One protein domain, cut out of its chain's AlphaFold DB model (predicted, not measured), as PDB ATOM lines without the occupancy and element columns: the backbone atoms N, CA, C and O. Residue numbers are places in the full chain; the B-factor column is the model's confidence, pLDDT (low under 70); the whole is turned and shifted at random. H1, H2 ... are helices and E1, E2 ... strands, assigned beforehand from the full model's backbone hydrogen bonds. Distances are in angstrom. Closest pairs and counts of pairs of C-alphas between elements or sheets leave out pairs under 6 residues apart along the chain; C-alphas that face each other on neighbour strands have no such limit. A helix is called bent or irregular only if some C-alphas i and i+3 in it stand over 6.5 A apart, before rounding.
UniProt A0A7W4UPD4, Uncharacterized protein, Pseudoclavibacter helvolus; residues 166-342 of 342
ATOM      1  N   VAL A 166      26.846 -22.181 -13.526       60.31
ATOM      2  CA  VAL A 166      25.630 -22.538 -12.808       60.31
ATOM      3  C   VAL A 166      25.634 -21.666 -11.566       60.31
ATOM      4  O   VAL A 166      26.397 -21.917 -10.632       60.31
ATOM      5  N   SER A 167      24.819 -20.606 -11.593       62.81
ATOM      6  CA  SER A 167      24.388 -19.964 -10.353       62.81
ATOM      7  C   SER A 167      23.759 -21.060  -9.510       62.81
ATOM      8  O   SER A 167      22.950 -21.835 -10.030       62.81
ATOM      9  N   VAL A 168      24.215 -21.189  -8.268       62.03
ATOM     10  CA  VAL A 168      23.762 -22.231  -7.349       62.03
ATOM     11  C   VAL A 168      22.268 -22.023  -7.081       62.03
ATOM     12  O   VAL A 168      21.873 -21.296  -6.178       62.03
ATOM     13  N   GLN A 169      21.435 -22.607  -7.936       61.81
ATOM     14  CA  GLN A 169      20.010 -22.784  -7.703       61.81
ATOM     15  C   GLN A 169      19.841 -23.672  -6.462       61.81
ATOM     16  O   GLN A 169      20.734 -24.482  -6.193       61.81
ATOM     17  N   PRO A 170      18.726 -23.552  -5.719       69.75
ATOM     18  CA  PRO A 170      18.485 -24.402  -4.559       69.75
ATOM     19  C   PRO A 170      18.581 -25.868  -4.980       69.75
ATOM     20  O   PRO A 170      17.962 -26.290  -5.966       69.75
ATOM     21  N   PHE A 171      19.402 -26.632  -4.269       79.19
ATOM     22  CA  PHE A 171      19.597 -28.033  -4.594       79.19
ATOM     23  C   PHE A 171      18.345 -28.817  -4.208       79.19
ATOM     24  O   PHE A 171      17.655 -28.509  -3.240       79.19
ATOM     25  N   SER A 172      18.058 -29.897  -4.936       84.62
ATOM     26  CA  SER A 172      16.960 -30.798  -4.548       84.62
ATOM     27  C   SER A 172      17.185 -31.464  -3.179       84.62
ATOM     28  O   SER A 172      16.256 -32.018  -2.591       84.62
ATOM     29  N   HIS A 173      18.420 -31.420  -2.675       89.12
ATOM     30  CA  HIS A 173      18.831 -31.861  -1.352       89.12
ATOM     31  C   HIS A 173      20.139 -31.169  -0.946       89.12
ATOM     32  O   HIS A 173      20.911 -30.793  -1.828       89.12
ATOM     33  N   PRO A 174      20.474 -31.099   0.353       92.56
ATOM     34  CA  PRO A 174      21.730 -30.498   0.773       92.56
ATOM     35  C   PRO A 174      22.950 -31.241   0.204       92.56
ATOM     36  O   PRO A 174      22.941 -32.471   0.042       92.56
ATOM     37  N   VAL A 175      24.007 -30.493  -0.101       94.12
ATOM     38  CA  VAL A 175      25.249 -30.998  -0.701       94.12
ATOM     39  C   VAL A 175      26.455 -30.452   0.050       94.12
ATOM     40  O   VAL A 175      26.481 -29.300   0.488       94.12
ATOM     41  N   LEU A 176      27.487 -31.279   0.203       95.00
ATOM     42  CA  LEU A 176      28.757 -30.861   0.769       95.00
ATOM     43  C   LEU A 176      29.771 -30.590  -0.340       95.00
ATOM     44  O   LEU A 176      30.189 -31.507  -1.035       95.00
ATOM     45  N   LEU A 177      30.221 -29.351  -0.485       94.56
ATOM     46  CA  LEU A 177      31.311 -29.014  -1.396       94.56
ATOM     47  C   LEU A 177      32.620 -28.920  -0.619       94.56
ATOM     48  O   LEU A 177      32.705 -28.168   0.347       94.56
ATOM     49  N   VAL A 178      33.656 -29.621  -1.068       94.50
ATOM     50  CA  VAL A 178      35.008 -29.557  -0.506       94.50
ATOM     51  C   VAL A 178      36.022 -29.113  -1.561       94.50
ATOM     52  O   VAL A 178      35.846 -29.364  -2.756       94.50
ATOM     53  N   LYS A 179      37.086 -28.428  -1.130       91.50
ATOM     54  CA  LYS A 179      38.111 -27.884  -2.033       91.50
ATOM     55  C   LYS A 179      39.290 -28.844  -2.201       91.50
ATOM     56  O   LYS A 179      39.936 -29.209  -1.223       91.50
ATOM     57  N   GLY A 180      39.609 -29.192  -3.443       91.75
ATOM     58  CA  GLY A 180      40.889 -29.789  -3.819       91.75
ATOM     59  C   GLY A 180      41.953 -28.731  -4.121       91.75
ATOM     60  O   GLY A 180      41.721 -27.530  -4.002       91.75
ATOM     61  N   THR A 181      43.132 -29.172  -4.546       89.00
ATOM     62  CA  THR A 181      44.247 -28.283  -4.891       89.00
ATOM     63  C   THR A 181      44.983 -28.771  -6.134       89.00
ATOM     64  O   THR A 181      44.992 -29.966  -6.430       89.00
ATOM     65  N   ARG A 182      45.595 -27.828  -6.851       87.00
ATOM     66  CA  ARG A 182      46.532 -28.076  -7.957       87.00
ATOM     67  C   ARG A 182      47.986 -28.111  -7.505       87.00
ATOM     68  O   ARG A 182      48.853 -28.488  -8.279       87.00
ATOM     69  N   GLU A 183      48.243 -27.722  -6.268       88.00
ATOM     70  CA  GLU A 183      49.574 -27.744  -5.682       88.00
ATOM     71  C   GLU A 183      49.839 -29.114  -5.045       88.00
ATOM     72  O   GLU A 183      48.902 -29.754  -4.542       88.00
ATOM     73  N   PRO A 184      51.096 -29.585  -5.057       86.94
ATOM     74  CA  PRO A 184      51.501 -30.709  -4.232       86.94
ATOM     75  C   PRO A 184      51.174 -30.454  -2.756       86.94
ATOM     76  O   PRO A 184      51.247 -29.327  -2.271       86.94
ATOM     77  N   LEU A 185      50.790 -31.505  -2.036       85.00
ATOM     78  CA  LEU A 185      50.539 -31.442  -0.594       85.00
ATOM     79  C   LEU A 185      51.392 -32.467   0.129       85.00
ATOM     80  O   LEU A 185      51.509 -33.594  -0.347       85.00
ATOM     81  N   ALA A 186      51.857 -32.131   1.331       84.94
ATOM     82  CA  ALA A 186      52.457 -33.105   2.234       84.94
ATOM     83  C   ALA A 186      51.548 -34.340   2.383       84.94
ATOM     84  O   ALA A 186      50.314 -34.244   2.519       84.94
ATOM     85  N   LEU A 187      52.144 -35.523   2.275       84.62
ATOM     86  CA  LEU A 187      51.492 -36.785   2.574       84.62
ATOM     87  C   LEU A 187      51.530 -36.997   4.087       84.62
ATOM     88  O   LEU A 187      52.549 -36.790   4.736       84.62
ATOM     89  N   PHE A 188      50.405 -37.445   4.632       86.19
ATOM     90  CA  PHE A 188      50.327 -37.881   6.017       86.19
ATOM     91  C   PHE A 188      50.001 -39.365   6.028       86.19
ATOM     92  O   PHE A 188      49.063 -39.810   5.353       86.19
ATOM     93  N   GLU A 189      50.764 -40.119   6.804       90.50
ATOM     94  CA  GLU A 189      50.375 -41.460   7.205       90.50
ATOM     95  C   GLU A 189      49.436 -41.357   8.400       90.50
ATOM     96  O   GLU A 189      49.642 -40.556   9.306       90.50
ATOM     97  N   ASN A 190      48.377 -42.162   8.395       92.25
ATOM     98  CA  ASN A 190      47.409 -42.159   9.480       92.25
ATOM     99  C   ASN A 190      47.595 -43.406  10.330       92.25
ATOM    100  O   ASN A 190      47.511 -44.524   9.815       92.25
ATOM    101  N   ARG A 191      47.807 -43.207  11.628       94.69
ATOM    102  CA  ARG A 191      47.890 -44.279  12.622       94.69
ATOM    103  C   ARG A 191      46.647 -44.254  13.491       94.69
ATOM    104  O   ARG A 191      46.070 -43.194  13.709       94.69
ATOM    105  N   LEU A 192      46.219 -45.426  13.947       96.19
ATOM    106  CA  LEU A 192      45.162 -45.511  14.949       96.19
ATOM    107  C   LEU A 192      45.635 -44.814  16.221       96.19
ATOM    108  O   LEU A 192      46.740 -45.076  16.688       96.19
ATOM    109  N   ALA A 193      44.789 -43.935  16.737       94.50
ATOM    110  CA  ALA A 193      45.001 -43.248  17.996       94.50
ATOM    111  C   ALA A 193      43.967 -43.707  19.024       94.50
ATOM    112  O   ALA A 193      43.014 -44.421  18.695       94.50
ATOM    113  N   ASP A 194      44.165 -43.295  20.271       93.75
ATOM    114  CA  ASP A 194      43.269 -43.649  21.363       93.75
ATOM    115  C   ASP A 194      41.876 -43.022  21.161       93.75
ATOM    116  O   ASP A 194      41.730 -41.823  20.902       93.75
ATOM    117  N   ALA A 195      40.836 -43.848  21.299       92.62
ATOM    118  CA  ALA A 195      39.443 -43.423  21.255       92.62
ATOM    119  C   ALA A 195      39.101 -42.409  22.360       92.62
ATOM    120  O   ALA A 195      38.186 -41.605  22.177       92.62
ATOM    121  N   SER A 196      39.865 -42.385  23.460       92.31
ATOM    122  CA  SER A 196      39.724 -41.414  24.553       92.31
ATOM    123  C   SER A 196      39.891 -39.951  24.112       92.31
ATOM    124  O   SER A 196      39.446 -39.037  24.806       92.31
ATOM    125  N   LEU A 197      40.475 -39.713  22.929       90.25
ATOM    126  CA  LEU A 197      40.606 -38.384  22.326       90.25
ATOM    127  C   LEU A 197      39.295 -37.856  21.714       90.25
ATOM    128  O   LEU A 197      39.207 -36.667  21.383       90.25
ATOM    129  N   LEU A 198      38.274 -38.704  21.549       90.75
ATOM    130  CA  LEU A 198      36.931 -38.270  21.164       90.75
ATOM    131  C   LEU A 198      36.256 -37.537  22.323       90.75
ATOM    132  O   LEU A 198      36.354 -37.924  23.484       90.75
ATOM    133  N   SER A 199      35.516 -36.471  22.018       86.19
ATOM    134  CA  SER A 199      34.744 -35.787  23.054       86.19
ATOM    135  C   SER A 199      33.586 -36.661  23.553       86.19
ATOM    136  O   SER A 199      32.993 -37.425  22.795       86.19
ATOM    137  N   ALA A 200      33.198 -36.484  24.822       82.38
ATOM    138  CA  ALA A 200      32.156 -37.280  25.484       82.38
ATOM    139  C   ALA A 200      30.806 -37.338  24.730       82.38
ATOM    140  O   ALA A 200      30.052 -38.295  24.871       82.38
ATOM    141  N   GLY A 201      30.513 -36.347  23.881       85.50
ATOM    142  CA  GLY A 201      29.303 -36.312  23.053       85.50
ATOM    143  C   GLY A 201      29.212 -37.404  21.976       85.50
ATOM    144  O   GLY A 201      28.157 -37.545  21.366       85.50
ATOM    145  N   PHE A 202      30.280 -38.173  21.740       90.94
ATOM    146  CA  PHE A 202      30.316 -39.247  20.744       90.94
ATOM    147  C   PHE A 202      30.109 -40.650  21.323       90.94
ATOM    148  O   PHE A 202      30.180 -41.603  20.559       90.94
ATOM    149  N   GLY A 203      29.824 -40.807  22.623       89.31
ATOM    150  CA  GLY A 203      29.788 -42.125  23.280       89.31
ATOM    151  C   GLY A 203      28.940 -43.182  22.557       89.31
ATOM    152  O   GLY A 203      29.430 -44.264  22.268       89.31
ATOM    153  N   ALA A 204      27.707 -42.848  22.162       92.69
ATOM    154  CA  ALA A 204      26.823 -43.773  21.434       92.69
ATOM    155  C   ALA A 204      27.217 -44.013  19.958       92.69
ATOM    156  O   ALA A 204      26.597 -44.819  19.272       92.69
ATOM    157  N   LEU A 205      28.199 -43.268  19.445       95.19
ATOM    158  CA  LEU A 205      28.662 -43.295  18.055       95.19
ATOM    159  C   LEU A 205      30.141 -43.697  17.945       95.19
ATOM    160  O   LEU A 205      30.671 -43.708  16.835       95.19
ATOM    161  N   ALA A 206      30.805 -44.009  19.063       94.94
ATOM    162  CA  ALA A 206      32.245 -44.246  19.121       94.94
ATOM    163  C   ALA A 206      32.681 -45.369  18.170       94.94
ATOM    164  O   ALA A 206      33.636 -45.196  17.417       94.94
ATOM    165  N   ASP A 207      31.899 -46.448  18.090       95.75
ATOM    166  CA  ASP A 207      32.173 -47.606  17.225       95.75
ATOM    167  C   ASP A 207      32.154 -47.269  15.724       95.75
ATOM    168  O   ASP A 207      32.700 -47.996  14.896       95.75
ATOM    169  N   ARG A 208      31.547 -46.136  15.350       96.44
ATOM    170  CA  ARG A 208      31.487 -45.642  13.966       96.44
ATOM    171  C   ARG A 208      32.616 -44.668  13.644       96.44
ATOM    172  O   ARG A 208      32.671 -44.169  12.519       96.44
ATOM    173  N   ILE A 209      33.500 -44.367  14.600       97.56
ATOM    174  CA  ILE A 209      34.530 -43.335  14.470       97.56
ATOM    175  C   ILE A 209      35.917 -43.938  14.673       97.56
ATOM    176  O   ILE A 209      36.282 -44.415  15.741       97.56
ATOM    177  N   LYS A 210      36.741 -43.845  13.634       97.62
ATOM    178  CA  LYS A 210      38.167 -44.146  13.678       97.62
ATOM    179  C   LYS A 210      38.934 -42.907  14.115       97.62
ATOM    180  O   LYS A 210      39.009 -41.939  13.357       97.62
ATOM    181  N   VAL A 211      39.542 -42.939  15.294       97.06
ATOM    182  CA  VAL A 211      40.465 -41.876  15.706       97.06
ATOM    183  C   VAL A 211      41.820 -42.116  15.055       97.06
ATOM    184  O   VAL A 211      42.390 -43.204  15.157       97.06
ATOM    185  N   LEU A 212      42.300 -41.111  14.331       96.75
ATOM    186  CA  LEU A 212      43.520 -41.172  13.548       96.75
ATOM    187  C   LEU A 212      44.459 -40.028  13.916       96.75
ATOM    188  O   LEU A 212      44.095 -38.855  13.831       96.75
ATOM    189  N   GLU A 213      45.696 -40.373  14.241       94.25
ATOM    190  CA  GLU A 213      46.808 -39.429  14.302       94.25
ATOM    191  C   GLU A 213      47.486 -39.344  12.937       94.25
ATOM    192  O   GLU A 213      47.705 -40.360  12.270       94.25
ATOM    193  N   SER A 214      47.789 -38.120  12.509       89.44
ATOM    194  CA  SER A 214      48.501 -37.856  11.263       89.44
ATOM    195  C   SER A 214      49.982 -37.709  11.552       89.44
ATOM    196  O   SER A 214      50.393 -36.834  12.302       89.44
ATOM    197  N   VAL A 215      50.782 -38.568  10.936       89.62
ATOM    198  CA  VAL A 215      52.238 -38.495  10.976       89.62
ATOM    199  C   VAL A 215      52.686 -37.967   9.626       89.62
ATOM    200  O   VAL A 215      52.404 -38.575   8.590       89.62
ATOM    201  N   GLU A 216      53.328 -36.804   9.630       83.69
ATOM    202  CA  GLU A 216      53.928 -36.256   8.422       83.69
ATOM    203  C   GLU A 216      55.025 -37.200   7.933       83.69
ATOM    204  O   GLU A 216      55.854 -37.682   8.709       83.69
ATOM    205  N   VAL A 217      54.999 -37.497   6.640       87.88
ATOM    206  CA  VAL A 217      56.057 -38.251   5.977       87.88
ATOM    207  C   VAL A 217      56.688 -37.368   4.914       87.88
ATOM    208  O   VAL A 217      55.999 -36.558   4.298       87.88
ATOM    209  N   GLU A 218      57.987 -37.549   4.664       78.50
ATOM    210  CA  GLU A 218      58.737 -36.853   3.604       78.50
ATOM    211  C   GLU A 218      58.332 -37.360   2.208       78.50
ATOM    212  O   GLU A 218      59.117 -37.926   1.447       78.50
ATOM    213  N   ARG A 219      57.048 -37.230   1.884       86.69
ATOM    214  CA  ARG A 219      56.465 -37.549   0.588       86.69
ATOM    215  C   ARG A 219      55.428 -36.498   0.258       86.69
ATOM    216  O   ARG A 219      54.651 -36.075   1.109       86.69
ATOM    217  N   GLU A 220      55.372 -36.134  -1.008       87.50
ATOM    218  CA  GLU A 220      54.355 -35.231  -1.520       87.50
ATOM    219  C   GLU A 220      53.300 -36.016  -2.294       87.50
ATOM    220  O   GLU A 220      53.576 -36.992  -2.990       87.50
ATOM    221  N   ARG A 221      52.055 -35.570  -2.173       89.00
ATOM    222  CA  ARG A 221      50.950 -35.988  -3.026       89.00
ATOM    223  C   ARG A 221      50.816 -34.970  -4.143       89.00
ATOM    224  O   ARG A 221      50.544 -33.804  -3.856       89.00
ATOM    225  N   ARG A 222      50.918 -35.413  -5.394       93.62
ATOM    226  CA  ARG A 222      50.805 -34.549  -6.579       93.62
ATOM    227  C   ARG A 222      49.515 -33.729  -6.581       93.62
ATOM    228  O   ARG A 222      48.452 -34.234  -6.224       93.62
ATOM    229  N   GLY A 223      49.588 -32.466  -6.976       91.50
ATOM    230  CA  GLY A 223      48.393 -31.651  -7.172       91.50
ATOM    231  C   GLY A 223      47.492 -32.188  -8.287       91.50
ATOM    232  O   GLY A 223      47.841 -33.135  -8.984       91.50
ATOM    233  N   TRP A 224      46.300 -31.614  -8.441       93.44
ATOM    234  CA  TRP A 224      45.437 -31.956  -9.569       93.44
ATOM    235  C   TRP A 224      46.003 -31.408 -10.884       93.44
ATOM    236  O   TRP A 224      46.243 -30.200 -11.007       93.44
ATOM    237  N   ASP A 225      46.117 -32.290 -11.871       89.81
ATOM    238  CA  ASP A 225      46.523 -31.984 -13.237       89.81
ATOM    239  C   ASP A 225      45.366 -32.316 -14.205       89.81
ATOM    240  O   ASP A 225      44.785 -33.399 -14.097       89.81
ATOM    241  N   PRO A 226      44.955 -31.405 -15.110       88.12
ATOM    242  CA  PRO A 226      43.953 -31.716 -16.131       88.12
ATOM    243  C   PRO A 226      44.384 -32.799 -17.129       88.12
ATOM    244  O   PRO A 226      43.509 -33.512 -17.623       88.12
ATOM    245  N   ASP A 227      45.678 -32.905 -17.433       88.69
ATOM    246  CA  ASP A 227      46.224 -33.865 -18.401       88.69
ATOM    247  C   ASP A 227      46.452 -35.238 -17.750       88.69
ATOM    248  O   ASP A 227      46.407 -36.275 -18.412       88.69
ATOM    249  N   GLU A 228      46.615 -35.251 -16.427       92.25
ATOM    250  CA  GLU A 228      46.727 -36.452 -15.606       92.25
ATOM    251  C   GLU A 228      45.778 -36.346 -14.393       92.25
ATOM    252  O   GLU A 228      46.217 -36.116 -13.261       92.25
ATOM    253  N   PRO A 229      44.454 -36.484 -14.579       92.12
ATOM    254  CA  PRO A 229      43.512 -36.361 -13.472       92.12
ATOM    255  C   PRO A 229      43.775 -37.418 -12.390       92.12
ATOM    256  O   PRO A 229      44.329 -38.490 -12.641       92.12
ATOM    257  N   TRP A 230      43.372 -37.121 -11.155       94.75
ATOM    258  CA  TRP A 230      43.381 -38.115 -10.081       94.75
ATOM    259  C   TRP A 230      42.499 -39.307 -10.437       94.75
ATOM    260  O   TRP A 230      41.374 -39.162 -10.917       94.75
ATOM    261  N   GLU A 231      42.990 -40.496 -10.123       93.62
ATOM    262  CA  GLU A 231      42.179 -41.703 -10.169       93.62
ATOM    263  C   GLU A 231      41.090 -41.663  -9.091       93.62
ATOM    264  O   GLU A 231      41.195 -40.933  -8.102       93.62
ATOM    265  N   GLY A 232      40.054 -42.495  -9.233       92.19
ATOM    266  CA  GLY A 232      38.936 -42.533  -8.283       92.19
ATOM    267  C   GLY A 232      39.378 -42.752  -6.830       92.19
ATOM    268  O   GLY A 232      38.882 -42.075  -5.928       92.19
ATOM    269  N   ALA A 233      40.356 -43.635  -6.597       93.38
ATOM    270  CA  ALA A 233      40.899 -43.898  -5.263       93.38
ATOM    271  C   ALA A 233      41.668 -42.690  -4.698       93.38
ATOM    272  O   ALA A 233      41.451 -42.298  -3.549       93.38
ATOM    273  N   GLU A 234      42.519 -42.058  -5.511       93.94
ATOM    274  CA  GLU A 234      43.271 -40.862  -5.117       93.94
ATOM    275  C   GLU A 234      42.326 -39.692  -4.801       93.94
ATOM    276  O   GLU A 234      42.437 -39.052  -3.747       93.94
ATOM    277  N   ALA A 235      41.352 -39.442  -5.678       95.19
ATOM    278  CA  ALA A 235      40.356 -38.396  -5.503       95.19
ATOM    279  C   ALA A 235      39.497 -38.635  -4.251       95.19
ATOM    280  O   ALA A 235      39.245 -37.695  -3.498       95.19
ATOM    281  N   SER A 236      39.109 -39.889  -3.987       95.12
ATOM    282  CA  SER A 236      38.337 -40.284  -2.802       95.12
ATOM    283  C   SER A 236      39.094 -40.003  -1.502       95.12
ATOM    284  O   SER A 236      38.557 -39.358  -0.603       95.12
ATOM    285  N   VAL A 237      40.377 -40.379  -1.410       93.19
ATOM    286  CA  VAL A 237      41.203 -40.098  -0.219       93.19
ATOM    287  C   VAL A 237      41.291 -38.595   0.061       93.19
ATOM    288  O   VAL A 237      41.255 -38.174   1.219       93.19
ATOM    289  N   ARG A 238      41.386 -37.778  -0.992       92.94
ATOM    290  CA  ARG A 238      41.449 -36.313  -0.883       92.94
ATOM    291  C   ARG A 238      40.108 -35.698  -0.507       92.94
ATOM    292  O   ARG A 238      40.080 -34.790   0.312       92.94
ATOM    293  N   ALA A 239      39.020 -36.193  -1.083       93.94
ATOM    294  CA  ALA A 239      37.667 -35.733  -0.809       93.94
ATOM    295  C   ALA A 239      37.179 -36.141   0.588       93.94
ATOM    296  O   ALA A 239      36.395 -35.424   1.201       93.94
ATOM    297  N   ARG A 240      37.654 -37.276   1.112       93.81
ATOM    298  CA  ARG A 240      37.239 -37.813   2.408       93.81
ATOM    299  C   ARG A 240      37.813 -37.040   3.583       93.81
ATOM    300  O   ARG A 240      37.077 -36.853   4.536       93.81
ATOM    301  N   ARG A 241      39.082 -36.623   3.566       92.25
ATOM    302  CA  ARG A 241      39.854 -36.372   4.802       92.25
ATOM    303  C   ARG A 241      40.065 -34.898   5.161       92.25
ATOM    304  O   ARG A 241      40.163 -34.037   4.298       92.25
ATOM    305  N   TYR A 242      40.290 -34.655   6.457       89.31
ATOM    306  CA  TYR A 242      40.810 -33.400   7.018       89.31
ATOM    307  C   TYR A 242      39.891 -32.172   6.922       89.31
ATOM    308  O   TYR A 242      40.377 -31.040   6.803       89.31
ATOM    309  N   TRP A 243      38.577 -32.351   7.063       93.81
ATOM    310  CA  TRP A 243      37.632 -31.235   7.008       93.81
ATOM    311  C   TRP A 243      37.357 -30.627   8.390       93.81
ATOM    312  O   TRP A 243      37.026 -31.361   9.322       93.81
ATOM    313  N   PRO A 244      37.449 -29.294   8.554       91.88
ATOM    314  CA  PRO A 244      37.148 -28.610   9.813       91.88
ATOM    315  C   PRO A 244      35.629 -28.504  10.037       91.88
ATOM    316  O   PRO A 244      35.043 -27.422   9.964       91.88
ATOM    317  N   ILE A 245      34.969 -29.642  10.242       91.75
ATOM    318  CA  ILE A 245      33.529 -29.734  10.501       91.75
ATOM    319  C   ILE A 245      33.315 -29.764  12.012       91.75
ATOM    320  O   ILE A 245      34.001 -30.478  12.738       91.75
ATOM    321  N   ALA A 246      32.369 -28.972  12.514       91.56
ATOM    322  CA  ALA A 246      32.070 -28.961  13.940       91.56
ATOM    323  C   ALA A 246      31.548 -30.333  14.400       91.56
ATOM    324  O   ALA A 246      30.648 -30.892  13.774       91.56
ATOM    325  N   GLY A 247      32.062 -30.849  15.522       92.94
ATOM    326  CA  GLY A 247      31.706 -32.185  16.015       92.94
ATOM    327  C   GLY A 247      30.201 -32.383  16.230       92.94
ATOM    328  O   GLY A 247      29.660 -33.400  15.815       92.94
ATOM    329  N   TRP A 248      29.494 -31.382  16.768       93.00
ATOM    330  CA  TRP A 248      28.034 -31.445  16.944       93.00
ATOM    331  C   TRP A 248      27.281 -31.643  15.619       93.00
ATOM    332  O   TRP A 248      26.249 -32.307  15.588       93.00
ATOM    333  N   ARG A 249      27.807 -31.106  14.509       93.88
ATOM    334  CA  ARG A 249      27.215 -31.268  13.176       93.88
ATOM    335  C   ARG A 249      27.427 -32.683  12.655       93.88
ATOM    336  O   ARG A 249      26.506 -33.259  12.092       93.88
ATOM    337  N   VAL A 250      28.604 -33.260  12.899       95.12
ATOM    338  CA  VAL A 250      28.888 -34.664  12.567       95.12
ATOM    339  C   VAL A 250      27.964 -35.604  13.341       95.12
ATOM    340  O   VAL A 250      27.329 -36.452  12.720       95.12
ATOM    341  N   VAL A 251      27.801 -35.398  14.656       94.81
ATOM    342  CA  VAL A 251      26.829 -36.147  15.482       94.81
ATOM    343  C   VAL A 251      25.425 -36.042  14.890       94.81
ATOM    344  O   VAL A 251      24.777 -37.059  14.649       94.81
ATOM    345  N   SER A 252      24.981 -34.818  14.593       94.38
ATOM    346  CA  SER A 252      23.660 -34.559  14.014       94.38
ATOM    347  C   SER A 252      23.443 -35.311  12.696       94.38
ATOM    348  O   SER A 252      22.357 -35.843  12.465       94.38
ATOM    349  N   TRP A 253      24.458 -35.380  11.833       95.44
ATOM    350  CA  TRP A 253      24.367 -36.110  10.573       95.44
ATOM    351  C   TRP A 253      24.372 -37.632  10.762       95.44
ATOM    352  O   TRP A 253      23.563 -38.317  10.135       95.44
ATOM    353  N   MET A 254      25.222 -38.163  11.649       95.69
ATOM    354  CA  MET A 254      25.272 -39.596  11.989       95.69
ATOM    355  C   MET A 254      23.960 -40.111  12.597       95.69
ATOM    356  O   MET A 254      23.629 -41.285  12.436       95.69
ATOM    357  N   GLN A 255      23.223 -39.238  13.288       95.12
ATOM    358  CA  GLN A 255      21.908 -39.519  13.872       95.12
ATOM    359  C   GLN A 255      20.746 -39.340  12.879       95.12
ATOM    360  O   GLN A 255      19.600 -39.615  13.225       95.12
ATOM    361  N   GLY A 256      21.016 -38.889  11.650       92.75
ATOM    362  CA  GLY A 256      19.996 -38.743  10.610       92.75
ATOM    363  C   GLY A 256      19.114 -37.495  10.730       92.75
ATOM    364  O   GLY A 256      18.000 -37.505  10.210       92.75
ATOM    365  N   ALA A 257      19.576 -36.425  11.384       86.12
ATOM    366  CA  ALA A 257      18.818 -35.173  11.475       86.12
ATOM    367  C   ALA A 257      18.669 -34.452  10.110       86.12
ATOM    368  O   ALA A 257      19.463 -34.653   9.187       86.12
ATOM    369  N   GLY A 258      17.652 -33.586  10.012       70.19
ATOM    370  CA  GLY A 258      17.024 -33.089   8.773       70.19
ATOM    371  C   GLY A 258      17.810 -32.168   7.827       70.19
ATOM    372  O   GLY A 258      17.206 -31.654   6.900       70.19
ATOM    373  N   ASP A 259      19.121 -32.005   7.991       87.19
ATOM    374  CA  ASP A 259      19.982 -31.177   7.119       87.19
ATOM    375  C   ASP A 259      21.265 -31.925   6.712       87.19
ATOM    376  O   ASP A 259      22.349 -31.350   6.570       87.19
ATOM    377  N   ARG A 260      21.191 -33.257   6.610       94.56
ATOM    378  CA  ARG A 260      22.352 -34.068   6.233       94.56
ATOM    379  C   ARG A 260      22.620 -33.968   4.722       94.56
ATOM    380  O   ARG A 260      21.701 -34.231   3.941       94.56
ATOM    381  N   PRO A 261      23.842 -33.612   4.288       95.94
ATOM    382  CA  PRO A 261      24.173 -33.597   2.873       95.94
ATOM    383  C   PRO A 261      24.074 -34.999   2.283       95.94
ATOM    384  O   PRO A 261      24.576 -35.969   2.838       95.94
ATOM    385  N   ARG A 262      23.420 -35.132   1.137       96.50
ATOM    386  CA  ARG A 262      23.320 -36.439   0.481       96.50
ATOM    387  C   ARG A 262      24.614 -36.793  -0.246       96.50
ATOM    388  O   ARG A 262      25.048 -37.946  -0.226       96.50
ATOM    389  N   ASP A 263      25.206 -35.776  -0.864       97.50
ATOM    390  CA  ASP A 263      26.324 -35.904  -1.788       97.50
ATOM    391  C   ASP A 263      27.498 -35.032  -1.343       97.50
ATOM    392  O   ASP A 263      27.316 -33.970  -0.738       97.50
ATOM    393  N   LEU A 264      28.709 -35.489  -1.657       97.75
ATOM    394  CA  LEU A 264      29.946 -34.737  -1.505       97.75
ATOM    395  C   LEU A 264      30.537 -34.442  -2.883       97.75
ATOM    396  O   LEU A 264      30.759 -35.355  -3.677       97.75
ATOM    397  N   LEU A 265      30.840 -33.174  -3.140       96.81
ATOM    398  CA  LEU A 265      31.467 -32.675  -4.357       96.81
ATOM    399  C   LEU A 265      32.890 -32.224  -4.068       96.81
ATOM    400  O   LEU A 265      33.125 -31.459  -3.135       96.81
ATOM    401  N   LEU A 266      33.829 -32.618  -4.918       96.44
ATOM    402  CA  LEU A 266      35.205 -32.141  -4.872       96.44
ATOM    403  C   LEU A 266      35.429 -31.113  -5.986       96.44
ATOM    404  O   LEU A 266      35.506 -31.453  -7.173       96.44
ATOM    405  N   GLY A 267      35.520 -29.847  -5.579       94.69
ATOM    406  CA  GLY A 267      35.810 -28.709  -6.443       94.69
ATOM    407  C   GLY A 267      37.309 -28.463  -6.567       94.69
ATOM    408  O   GLY A 267      38.002 -28.322  -5.562       94.69
ATOM    409  N   ILE A 268      37.816 -28.378  -7.794       92.81
ATOM    410  CA  ILE A 268      39.223 -28.110  -8.097       92.81
ATOM    411  C   ILE A 268      39.374 -26.681  -8.642       92.81
ATOM    412  O   ILE A 268      38.676 -26.331  -9.600       92.81
ATOM    413  N   PRO A 269      40.280 -25.857  -8.083       88.06
ATOM    414  CA  PRO A 269      40.562 -24.534  -8.628       88.06
ATOM    415  C   PRO A 269      41.264 -24.642  -9.991       88.06
ATOM    416  O   PRO A 269      42.186 -25.432 -10.151       88.06
ATOM    417  N   THR A 270      40.867 -23.842 -10.974       85.88
ATOM    418  CA  THR A 270      41.497 -23.721 -12.297       85.88
ATOM    419  C   THR A 270      42.543 -22.600 -12.293       85.88
ATOM    420  O   THR A 270      42.506 -21.729 -11.421       85.88
ATOM    421  N   PRO A 271      43.460 -22.538 -13.283       81.25
ATOM    422  CA  PRO A 271      44.387 -21.407 -13.389       81.25
ATOM    423  C   PRO A 271      43.681 -20.060 -13.622       81.25
ATOM    424  O   PRO A 271      44.231 -19.020 -13.282       81.25
ATOM    425  N   SER A 272      42.449 -20.066 -14.143       80.94
ATOM    426  CA  SER A 272      41.604 -18.869 -14.260       80.94
ATOM    427  C   SER A 272      40.983 -18.414 -12.928       80.94
ATOM    428  O   SER A 272      40.213 -17.456 -12.918       80.94
ATOM    429  N   GLY A 273      41.280 -19.098 -11.818       79.88
ATOM    430  CA  GLY A 273      40.711 -18.815 -10.501       79.88
ATOM    431  C   GLY A 273      39.283 -19.329 -10.323       79.88
ATOM    432  O   GLY A 273      38.598 -18.893  -9.409       79.88
ATOM    433  N   GLN A 274      38.800 -20.229 -11.181       86.69
ATOM    434  CA  GLN A 274      37.447 -20.779 -11.071       86.69
ATOM    435  C   GLN A 274      37.450 -22.096 -10.296       86.69
ATOM    436  O   GLN A 274      38.399 -22.860 -10.416       86.69
ATOM    437  N   THR A 275      36.394 -22.419  -9.551       89.12
ATOM    438  CA  THR A 275      36.259 -23.740  -8.915       89.12
ATOM    439  C   THR A 275      35.367 -24.628  -9.774       89.12
ATOM    440  O   THR A 275      34.179 -24.350  -9.928       89.12
ATOM    441  N   VAL A 276      35.931 -25.708 -10.325       92.19
ATOM    442  CA  VAL A 276      35.190 -26.679 -11.141       92.19
ATOM    443  C   VAL A 276      34.995 -27.976 -10.370       92.19
ATOM    444  O   VAL A 276      35.963 -28.560  -9.883       92.19
ATOM    445  N   VAL A 277      33.762 -28.466 -10.288       94.94
ATOM    446  CA  VAL A 277      33.478 -29.769  -9.672       94.94
ATOM    447  C   VAL A 277      33.998 -30.879 -10.581       94.94
ATOM    448  O   VAL A 277      33.589 -30.981 -11.736       94.94
ATOM    449  N   ARG A 278      34.908 -31.714 -10.074       95.62
ATOM    450  CA  ARG A 278      35.521 -32.808 -10.853       95.62
ATOM    451  C   ARG A 278      35.101 -34.192 -10.403       95.62
ATOM    452  O   ARG A 278      35.090 -35.107 -11.216       95.62
ATOM    453  N   TYR A 279      34.737 -34.334  -9.136       97.38
ATOM    454  CA  TYR A 279      34.330 -35.613  -8.576       97.38
ATOM    455  C   TYR A 279      33.131 -35.420  -7.657       97.38
ATOM    456  O   TYR A 279      32.968 -34.356  -7.054       97.38
ATOM    457  N   ALA A 280      32.307 -36.456  -7.564       97.88
ATOM    458  CA  ALA A 280      31.124 -36.487  -6.727       97.88
ATOM    459  C   ALA A 280      30.940 -37.893  -6.146       97.88
ATOM    460  O   ALA A 280      31.186 -38.882  -6.841       97.88
ATOM    461  N   TRP A 281      30.481 -37.978  -4.903       98.38
ATOM    462  CA  TRP A 281      30.177 -39.234  -4.215       98.38
ATOM    463  C   TRP A 281      28.887 -39.119  -3.421       98.38
ATOM    464  O   TRP A 281      28.559 -38.044  -2.916       98.38
ATOM    465  N   ARG A 282      28.205 -40.250  -3.244       98.06
ATOM    466  CA  ARG A 282      27.210 -40.400  -2.185       98.06
ATOM    467  C   ARG A 282      27.931 -40.460  -0.839       98.06
ATOM    468  O   ARG A 282      28.941 -41.154  -0.720       98.06
ATOM    469  N   ILE A 283      27.408 -39.780   0.176       97.75
ATOM    470  CA  ILE A 283      27.915 -39.930   1.545       97.75
ATOM    471  C   ILE A 283      27.359 -41.230   2.139       97.75
ATOM    472  O   ILE A 283      26.144 -41.434   2.170       97.75
ATOM    473  N   ASP A 284      28.250 -42.107   2.604       97.81
ATOM    474  CA  ASP A 284      27.892 -43.359   3.276       97.81
ATOM    475  C   ASP A 284      27.797 -43.121   4.781       97.81
ATOM    476  O   ASP A 284      28.759 -43.308   5.520       97.81
ATOM    477  N   TYR A 285      26.636 -42.670   5.248       96.56
ATOM    478  CA  TYR A 285      26.466 -42.324   6.657       96.56
ATOM    479  C   TYR A 285      26.758 -43.480   7.608       96.56
ATOM    480  O   TYR A 285      27.263 -43.219   8.700       96.56
ATOM    481  N   ASP A 286      26.484 -44.718   7.199       96.25
ATOM    482  CA  ASP A 286      26.667 -45.931   8.002       96.25
ATOM    483  C   ASP A 286      28.116 -46.430   8.011       96.25
ATOM    484  O   ASP A 286      28.496 -47.194   8.900       96.25
ATOM    485  N   GLY A 287      28.943 -45.920   7.100       96.31
ATOM    486  CA  GLY A 287      30.374 -46.171   7.052       96.31
ATOM    487  C   GLY A 287      31.164 -45.576   8.223       96.31
ATOM    488  O   GLY A 287      30.678 -44.800   9.051       96.31
ATOM    489  N   GLN A 288      32.448 -45.939   8.276       97.44
ATOM    490  CA  GLN A 288      33.361 -45.497   9.326       97.44
ATOM    491  C   GLN A 288      33.847 -44.060   9.081       97.44
ATOM    492  O   GLN A 288      34.553 -43.763   8.106       97.44
ATOM    493  N   TRP A 289      33.517 -43.170  10.009       97.69
ATOM    494  CA  TRP A 289      34.014 -41.800  10.044       97.69
ATOM    495  C   TRP A 289      35.447 -41.767  10.556       97.69
ATOM    496  O   TRP A 289      35.844 -42.604  11.357       97.69
ATOM    497  N   GLU A 290      36.238 -40.803  10.101       97.81
ATOM    498  CA  GLU A 290      37.600 -40.601  10.604       97.81
ATOM    499  C   GLU A 290      37.621 -39.318  11.449       97.81
ATOM    500  O   GLU A 290      37.031 -38.312  11.060       97.81
ATOM    501  N   PHE A 291      38.282 -39.328  12.602       97.38
ATOM    502  CA  PHE A 291      38.495 -38.142  13.431       97.38
ATOM    503  C   PHE A 291      39.989 -37.905  13.617       97.38
ATOM    504  O   PHE A 291      40.717 -38.826  13.970       97.38
ATOM    505  N   TYR A 292      40.426 -36.667  13.399       95.88
ATOM    506  CA  TYR A 292      41.821 -36.243  13.499       95.88
ATOM    507  C   TYR A 292      41.974 -35.260  14.669       95.88
ATOM    508  O   TYR A 292      41.651 -34.075  14.497       95.88
ATOM    509  N   PRO A 293      42.442 -35.711  15.850       94.19
ATOM    510  CA  PRO A 293      42.425 -34.916  17.080       94.19
ATOM    511  C   PRO A 293      43.242 -33.623  17.006       94.19
ATOM    512  O   PRO A 293      42.747 -32.574  17.417       94.19
ATOM    513  N   GLU A 294      44.444 -33.676  16.423       91.19
ATOM    514  CA  GLU A 294      45.389 -32.548  16.355       91.19
ATOM    515  C   GLU A 294      44.767 -31.302  15.702       91.19
ATOM    516  O   GLU A 294      44.914 -30.184  16.192       91.19
ATOM    517  N   GLY A 295      43.989 -31.503  14.634       88.75
ATOM    518  CA  GLY A 295      43.295 -30.430  13.921       88.75
ATOM    519  C   GLY A 295      41.804 -30.309  14.233       88.75
ATOM    520  O   GLY A 295      41.147 -29.438  13.661       88.75
ATOM    521  N   LYS A 296      41.247 -31.198  15.070       92.81
ATOM    522  CA  LYS A 296      39.794 -31.403  15.243       92.81
ATOM    523  C   LYS A 296      39.058 -31.521  13.906       92.81
ATOM    524  O   LYS A 296      38.016 -30.897  13.688       92.81
ATOM    525  N   ARG A 297      39.642 -32.284  12.987       94.81
ATOM    526  CA  ARG A 297      39.121 -32.459  11.630       94.81
ATOM    527  C   ARG A 297      38.405 -33.791  11.505       94.81
ATOM    528  O   ARG A 297      38.681 -34.724  12.251       94.81
ATOM    529  N   TRP A 298      37.527 -33.874  10.521       96.19
ATOM    530  CA  TRP A 298      36.727 -35.056  10.244       96.19
ATOM    531  C   TRP A 298      36.993 -35.574   8.842       96.19
ATOM    532  O   TRP A 298      37.187 -34.799   7.902       96.19
ATOM    533  N   GLY A 299      37.006 -36.895   8.730       97.06
ATOM    534  CA  GLY A 299      36.918 -37.609   7.479       97.06
ATOM    535  C   GLY A 299      35.510 -38.156   7.268       97.06
ATOM    536  O   GLY A 299      34.930 -38.752   8.176       97.06
ATOM    537  N   ILE A 300      34.971 -37.945   6.073       97.44
ATOM    538  CA  ILE A 300      33.599 -38.299   5.708       97.44
ATOM    539  C   ILE A 300      33.605 -39.638   4.966       97.44
ATOM    540  O   ILE A 300      34.295 -39.756   3.952       97.44
ATOM    541  N   PRO A 301      32.859 -40.648   5.428       97.62
ATOM    542  CA  PRO A 301      32.720 -41.901   4.697       97.62
ATOM    543  C   PRO A 301      32.058 -41.660   3.332       97.62
ATOM    544  O   PRO A 301      30.994 -41.048   3.224       97.62
ATOM    545  N   LEU A 302      32.727 -42.124   2.278       97.81
ATOM    546  CA  LEU A 302      32.262 -42.008   0.900       97.81
ATOM    547  C   LEU A 302      31.773 -43.374   0.429       97.81
ATOM    548  O   LEU A 302      32.485 -44.364   0.586       97.81
ATOM    549  N   GLY A 303      30.578 -43.400  -0.153       97.12
ATOM    550  CA  GLY A 303      30.009 -44.566  -0.815       97.12
ATOM    551  C   GLY A 303      30.285 -44.545  -2.319       97.12
ATOM    552  O   GLY A 303      31.403 -44.299  -2.772       97.12
ATOM    553  N   GLU A 304      29.240 -44.793  -3.107       97.12
ATOM    554  CA  GLU A 304      29.317 -44.839  -4.569       97.12
ATOM    555  C   GLU A 304      29.769 -43.500  -5.179       97.12
ATOM    556  O   GLU A 304      29.264 -42.428  -4.831       97.12
ATOM    557  N   GLN A 305      30.691 -43.570  -6.144       97.12
ATOM    558  CA  GLN A 305      31.074 -42.423  -6.960       97.12
ATOM    559  C   GLN A 305      29.979 -42.094  -7.986       97.12
ATOM    560  O   GLN A 305      29.597 -42.920  -8.812       97.12
ATOM    561  N   LEU A 306      29.508 -40.849  -7.984       97.06
ATOM    562  CA  LEU A 306      28.394 -40.388  -8.810       97.06
ATOM    563  C   LEU A 306      28.894 -39.858 -10.161       97.06
ATOM    564  O   LEU A 306      28.952 -38.652 -10.386       97.06
ATOM    565  N   LEU A 307      29.227 -40.758 -11.090       95.25
ATOM    566  CA  LEU A 307      29.819 -40.418 -12.400       95.25
ATOM    567  C   LEU A 307      28.931 -39.556 -13.319       95.25
ATOM    568  O   LEU A 307      29.408 -39.021 -14.316       95.25
ATOM    569  N   LYS A 308      27.635 -39.438 -13.010       95.50
ATOM    570  CA  LYS A 308      26.644 -38.673 -13.788       95.50
ATOM    571  C   LYS A 308      25.986 -37.557 -12.973       95.50
ATOM    572  O   LYS A 308      24.867 -37.156 -13.279       95.50
ATOM    573  N   HIS A 309      26.643 -37.090 -11.912       94.44
ATOM    574  CA  HIS A 309      26.130 -35.986 -11.107       94.44
ATOM    575  C   HIS A 309      26.029 -34.703 -11.954       94.44
ATOM    576  O   HIS A 309      26.950 -34.373 -12.700       94.44
ATOM    577  N   GLU A 310      24.924 -33.964 -11.832       93.31
ATOM    578  CA  GLU A 310      24.582 -32.840 -12.726       93.31
ATOM    579  C   GLU A 310      25.585 -31.677 -12.687       93.31
ATOM    580  O   GLU A 310      25.766 -30.964 -13.670       93.31
ATOM    581  N   LEU A 311      26.272 -31.519 -11.555       92.19
ATOM    582  CA  LEU A 311      27.291 -30.488 -11.357       92.19
ATOM    583  C   LEU A 311      28.691 -30.891 -11.822       92.19
ATOM    584  O   LEU A 311      29.595 -30.058 -11.766       92.19
ATOM    585  N   LEU A 312      28.921 -32.129 -12.265       93.81
ATOM    586  CA  LEU A 312      30.239 -32.502 -12.778       93.81
ATOM    587  C   LEU A 312      30.626 -31.607 -13.956       93.81
ATOM    588  O   LEU A 312      29.841 -31.359 -14.867       93.81
ATOM    589  N   ASN A 313      31.868 -31.133 -13.928       93.25
ATOM    590  CA  ASN A 313      32.450 -30.206 -14.895       93.25
ATOM    591  C   ASN A 313      31.785 -28.819 -14.949       93.25
ATOM    592  O   ASN A 313      32.066 -28.050 -15.869       93.25
ATOM    593  N   THR A 314      30.963 -28.467 -13.957       91.75
ATOM    594  CA  THR A 314      30.397 -27.118 -13.825       91.75
ATOM    595  C   THR A 314      31.296 -26.211 -12.987       91.75
ATOM    596  O   THR A 314      31.962 -26.662 -12.050       91.75
ATOM    597  N   VAL A 315      31.327 -24.925 -13.347       90.44
ATOM    598  CA  VAL A 315      31.942 -23.870 -12.535       90.44
ATOM    599  C   VAL A 315      30.910 -23.413 -11.512       90.44
ATOM    600  O   VAL A 315      29.812 -23.010 -11.900       90.44
ATOM    601  N   LEU A 316      31.271 -23.448 -10.230       85.25
ATOM    602  CA  LEU A 316      30.394 -22.984  -9.157       85.25
ATOM    603  C   LEU A 316      30.654 -21.510  -8.846       85.25
ATOM    604  O   LEU A 316      31.765 -21.127  -8.461       85.25
ATOM    605  N   VAL A 317      29.606 -20.697  -8.968       83.69
ATOM    606  CA  VAL A 317      29.603 -19.271  -8.621       83.69
ATOM    607  C   VAL A 317      28.480 -18.965  -7.627       83.69
ATOM    608  O   VAL A 317      27.358 -19.443  -7.767       83.69
ATOM    609  N   GLU A 318      28.801 -18.188  -6.600       76.81
ATOM    610  CA  GLU A 318      27.875 -17.584  -5.642       76.81
ATOM    611  C   GLU A 318      27.580 -16.145  -6.085       76.81
ATOM    612  O   GLU A 318      28.508 -15.358  -6.285       76.81
ATOM    613  N   ASN A 319      26.304 -15.774  -6.170       73.38
ATOM    614  CA  ASN A 319      25.921 -14.366  -6.248       73.38
ATOM    615  C   ASN A 319      26.035 -13.776  -4.840       73.38
ATOM    616  O   ASN A 319      25.395 -14.264  -3.906       73.38
ATOM    617  N   ARG A 320      26.903 -12.777  -4.663       63.78
ATOM    618  CA  ARG A 320      27.005 -12.028  -3.409       63.78
ATOM    619  C   ARG A 320      26.302 -10.695  -3.616       63.78
ATOM    620  O   ARG A 320      26.794  -9.875  -4.378       63.78
ATOM    621  N   ASP A 321      25.192 -10.531  -2.909       61.69
ATOM    622  CA  ASP A 321      24.263  -9.398  -2.952       61.69
ATOM    623  C   ASP A 321      23.350  -9.357  -4.189       61.69
ATOM    624  O   ASP A 321      23.797  -9.492  -5.324       61.69
ATOM    625  N   ASP A 322      22.058  -9.119  -3.944       57.22
ATOM    626  CA  ASP A 322      21.011  -9.010  -4.975       57.22
ATOM    627  C   ASP A 322      21.212  -7.809  -5.922       57.22
ATOM    628  O   ASP A 322      20.579  -7.742  -6.972       57.22
ATOM    629  N   ASP A 323      22.093  -6.871  -5.561       54.81
ATOM    630  CA  ASP A 323      22.283  -5.583  -6.247       54.81
ATOM    631  C   ASP A 323      23.591  -5.490  -7.049       54.81
ATOM    632  O   ASP A 323      23.847  -4.486  -7.719       54.81
ATOM    633  N   SER A 324      24.449  -6.516  -6.997       57.12
ATOM    634  CA  SER A 324      25.654  -6.562  -7.822       57.12
ATOM    635  C   SER A 324      25.658  -7.834  -8.655       57.12
ATOM    636  O   SER A 324      25.716  -8.933  -8.116       57.12
ATOM    637  N   ASP A 325      25.678  -7.699  -9.983       62.19
ATOM    638  CA  ASP A 325      25.880  -8.804 -10.941       62.19
ATOM    639  C   ASP A 325      27.268  -9.491 -10.791       62.19
ATOM    640  O   ASP A 325      27.775 -10.154 -11.699       62.19
ATOM    641  N   ALA A 326      27.948  -9.306  -9.656       68.31
ATOM    642  CA  ALA A 326      29.270  -9.819  -9.376       68.31
ATOM    643  C   ALA A 326      29.202 -11.277  -8.892       68.31
ATOM    644  O   ALA A 326      29.123 -11.578  -7.698       68.31
ATOM    645  N   GLU A 327      29.326 -12.204  -9.843       71.75
ATOM    646  CA  GLU A 327      29.568 -13.622  -9.564       71.75
ATOM    647  C   GLU A 327      30.873 -13.799  -8.759       71.75
ATOM    648  O   GLU A 327      31.982 -13.530  -9.237       71.75
ATOM    649  N   THR A 328      30.766 -14.298  -7.527       72.56
ATOM    650  CA  THR A 328      31.914 -14.664  -6.692       72.56
ATOM    651  C   THR A 328      32.163 -16.164  -6.780       72.56
ATOM    652  O   THR A 328      31.276 -16.978  -6.573       72.56
ATOM    653  N   GLN A 329      33.398 -16.572  -7.054       76.38
ATOM    654  CA  GLN A 329      33.749 -17.991  -7.126       76.38
ATOM    655  C   GLN A 329      33.598 -18.687  -5.768       76.38
ATOM    656  O   GLN A 329      34.127 -18.230  -4.744       76.38
ATOM    657  N   VAL A 330      32.925 -19.839  -5.772       69.31
ATOM    658  CA  VAL A 330      32.742 -20.644  -4.565       69.31
ATOM    659  C   VAL A 330      34.107 -21.164  -4.105       69.31
ATOM    660  O   VAL A 330      34.895 -21.682  -4.897       69.31
ATOM    661  N   LEU A 331      34.416 -20.995  -2.814       71.88
ATOM    662  CA  LEU A 331      35.678 -21.405  -2.171       71.88
ATOM    663  C   LEU A 331      36.967 -20.695  -2.652       71.88
ATOM    664  O   LEU A 331      38.061 -21.129  -2.273       71.88
ATOM    665  N   LEU A 332      36.882 -19.587  -3.406       64.25
ATOM    666  CA  LEU A 332      38.059 -18.864  -3.933       64.25
ATOM    667  C   LEU A 332      39.104 -18.551  -2.845       64.25
ATOM    668  O   LEU A 332      40.287 -18.814  -3.031       64.25
ATOM    669  N   ASN A 333      38.645 -18.116  -1.668       57.62
ATOM    670  CA  ASN A 333      39.507 -17.651  -0.572       57.62
ATOM    671  C   ASN A 333      39.928 -18.741   0.433       57.62
ATOM    672  O   ASN A 333      40.517 -18.423   1.462       57.62
ATOM    673  N   HIS A 334      39.606 -20.014   0.191       54.59
ATOM    674  CA  HIS A 334      39.921 -21.096   1.133       54.59
ATOM    675  C   HIS A 334      41.147 -21.881   0.660       54.59
ATOM    676  O   HIS A 334      41.101 -22.456  -0.419       54.59
ATOM    677  N   ALA A 335      42.235 -21.944   1.433       51.66
ATOM    678  CA  ALA A 335      43.377 -22.821   1.116       51.66
ATOM    679  C   ALA A 335      42.998 -24.312   1.256       51.66
ATOM    680  O   ALA A 335      43.330 -25.141   0.417       51.66
ATOM    681  N   ALA A 336      42.198 -24.617   2.278       60.53
ATOM    682  CA  ALA A 336      41.431 -25.842   2.441       60.53
ATOM    683  C   ALA A 336      40.083 -25.426   3.034       60.53
ATOM    684  O   ALA A 336      40.047 -24.709   4.033       60.53
ATOM    685  N   GLY A 337      38.978 -25.812   2.407       77.56
ATOM    686  CA  GLY A 337      37.665 -25.345   2.829       77.56
ATOM    687  C   GLY A 337      36.558 -26.265   2.373       77.56
ATOM    688  O   GLY A 337      36.718 -27.045   1.432       77.56
ATOM    689  N   TRP A 338      35.434 -26.152   3.063       88.75
ATOM    690  CA  TRP A 338      34.213 -26.852   2.726       88.75
ATOM    691  C   TRP A 338      33.018 -25.908   2.868       88.75
ATOM    692  O   TRP A 338      33.077 -24.898   3.578       88.75
ATOM    693  N   ARG A 339      31.930 -26.232   2.180       88.25
ATOM    694  CA  ARG A 339      30.652 -25.528   2.242       88.25
ATOM    695  C   ARG A 339      29.518 -26.531   2.313       88.25
ATOM    696  O   ARG A 339      29.559 -27.572   1.666       88.25
ATOM    697  N   HIS A 340      28.518 -26.184   3.109       87.88
ATOM    698  CA  HIS A 340      27.213 -26.818   3.058       87.88
ATOM    699  C   HIS A 340      26.349 -25.983   2.122       87.88
ATOM    700  O   HIS A 340      26.202 -24.785   2.367       87.88
ATOM    701  N   LEU A 341      25.861 -26.591   1.051       87.62
ATOM    702  CA  LEU A 341      24.994 -25.947   0.077       87.62
ATOM    703  C   LEU A 341      23.577 -26.500   0.241       87.62
ATOM    704  O   LEU A 341      23.423 -27.711   0.418       87.62
ATOM    705  N   GLN A 342      22.582 -25.617   0.212       82.56
ATOM    706  CA  GLN A 342      21.159 -25.939   0.342       82.56
ATOM    707  C   GLN A 342      20.417 -25.507  -0.915       82.56
ATOM    708  O   GLN A 342      20.786 -24.452  -1.477       82.56
TER     709      GLN A 342
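What this domain is: This is residues 166 to 342 of the 342 residues of an uncharacterized protein of Pseudoclavibacter helvolus (UniProt A0A7W4UPD4). A strongly twisted five-stranded sheet, E8, E5, E4, E1 and E11, has H2 across one face; E7 runs on into E8 and joins it to a second twisted sheet, E2, E3, E6 and E7, with a long ribbon of E2 and E3. H1 and H3 pack together by this second sheet, and a small hairpin, E9 and E10, lies at the opposite end of the domain. The printed part has 177 residues, with the order E1 E2 H1 E3 H2 H3 E4 E5 E6 E7 E8 E9 E10 E11; the class is mixed, helices and strands, and both larger sheets are mixed. It is compact, with a radius of gyration of the C-alphas of 16.6 A and spans of 50 by 41 by 29 A.

Where its parts are: The largest sheet holds E8, residues 302 to 305, E5, 275 to 283, 21.0 A long, E4, 263 to 269, 19.5 A long, E1, 175 to 179, and E11, 338 to 341. E1 begins at C-alpha 175 (25.249, -30.998, -0.701) and E11 ends at C-alpha 341 (24.994, -25.947, 0.077). The second sheet holds E2, residues 185 to 192, 21.6 A long, E3, 209 to 221, 25.1 A long, E6, 289 to 292, and E7, 297 to 299. E9 is residues 315 to 319 and E10 327 to 329. H1 is residues 200 to 208, H2 232 to 240 and H3 247 to 254. H1 is irregular: C-alphas 201 and 204 are 8.0 A apart.

How they stand to each other: E4 and E1 are parallel, with N 178 and O 265 at 2.8 A. E5 and E4 form an antiparallel hairpin, with N 264 and O 281 at 2.9 A. E1 and E11 are antiparallel, with N 177 and O 339 at 2.9 A, as are E8 and E5, with N 303 and O 282 at 2.8 A. H2 is on this sheet at a height of 8.3 A, over E4 and only just over E5, with 3 C-alphas on E5; it runs across the strands, at 86 degrees to E4 on the local plane. E3 bends by 111 degrees at residue 218; it is antiparallel to E2, with N 189 and O 215 at 2.9 A, and parallel to E6, with N 210 and O 289 at 2.7 A. H1 and H3 touch at a steep tilt of 41 degrees, the closest C-alphas being those of Phe 202 and Val 251, 7.0 A; each only grazes the second sheet. In H2 and H3 every O i to N i+4 pair is within hydrogen-bond range; in H1 1 of 5 is, and 4 of 6 O i to N i+3 pairs.

The domain as a whole: The C-alphas farthest apart, those of Asp 194 and Asp 323, are 51.5 A apart. The printed part has no cut and no long link. Its mean pLDDT is 88.2; residues 166 to 170, 320 to 326, 330 and 332 to 336 are under 70.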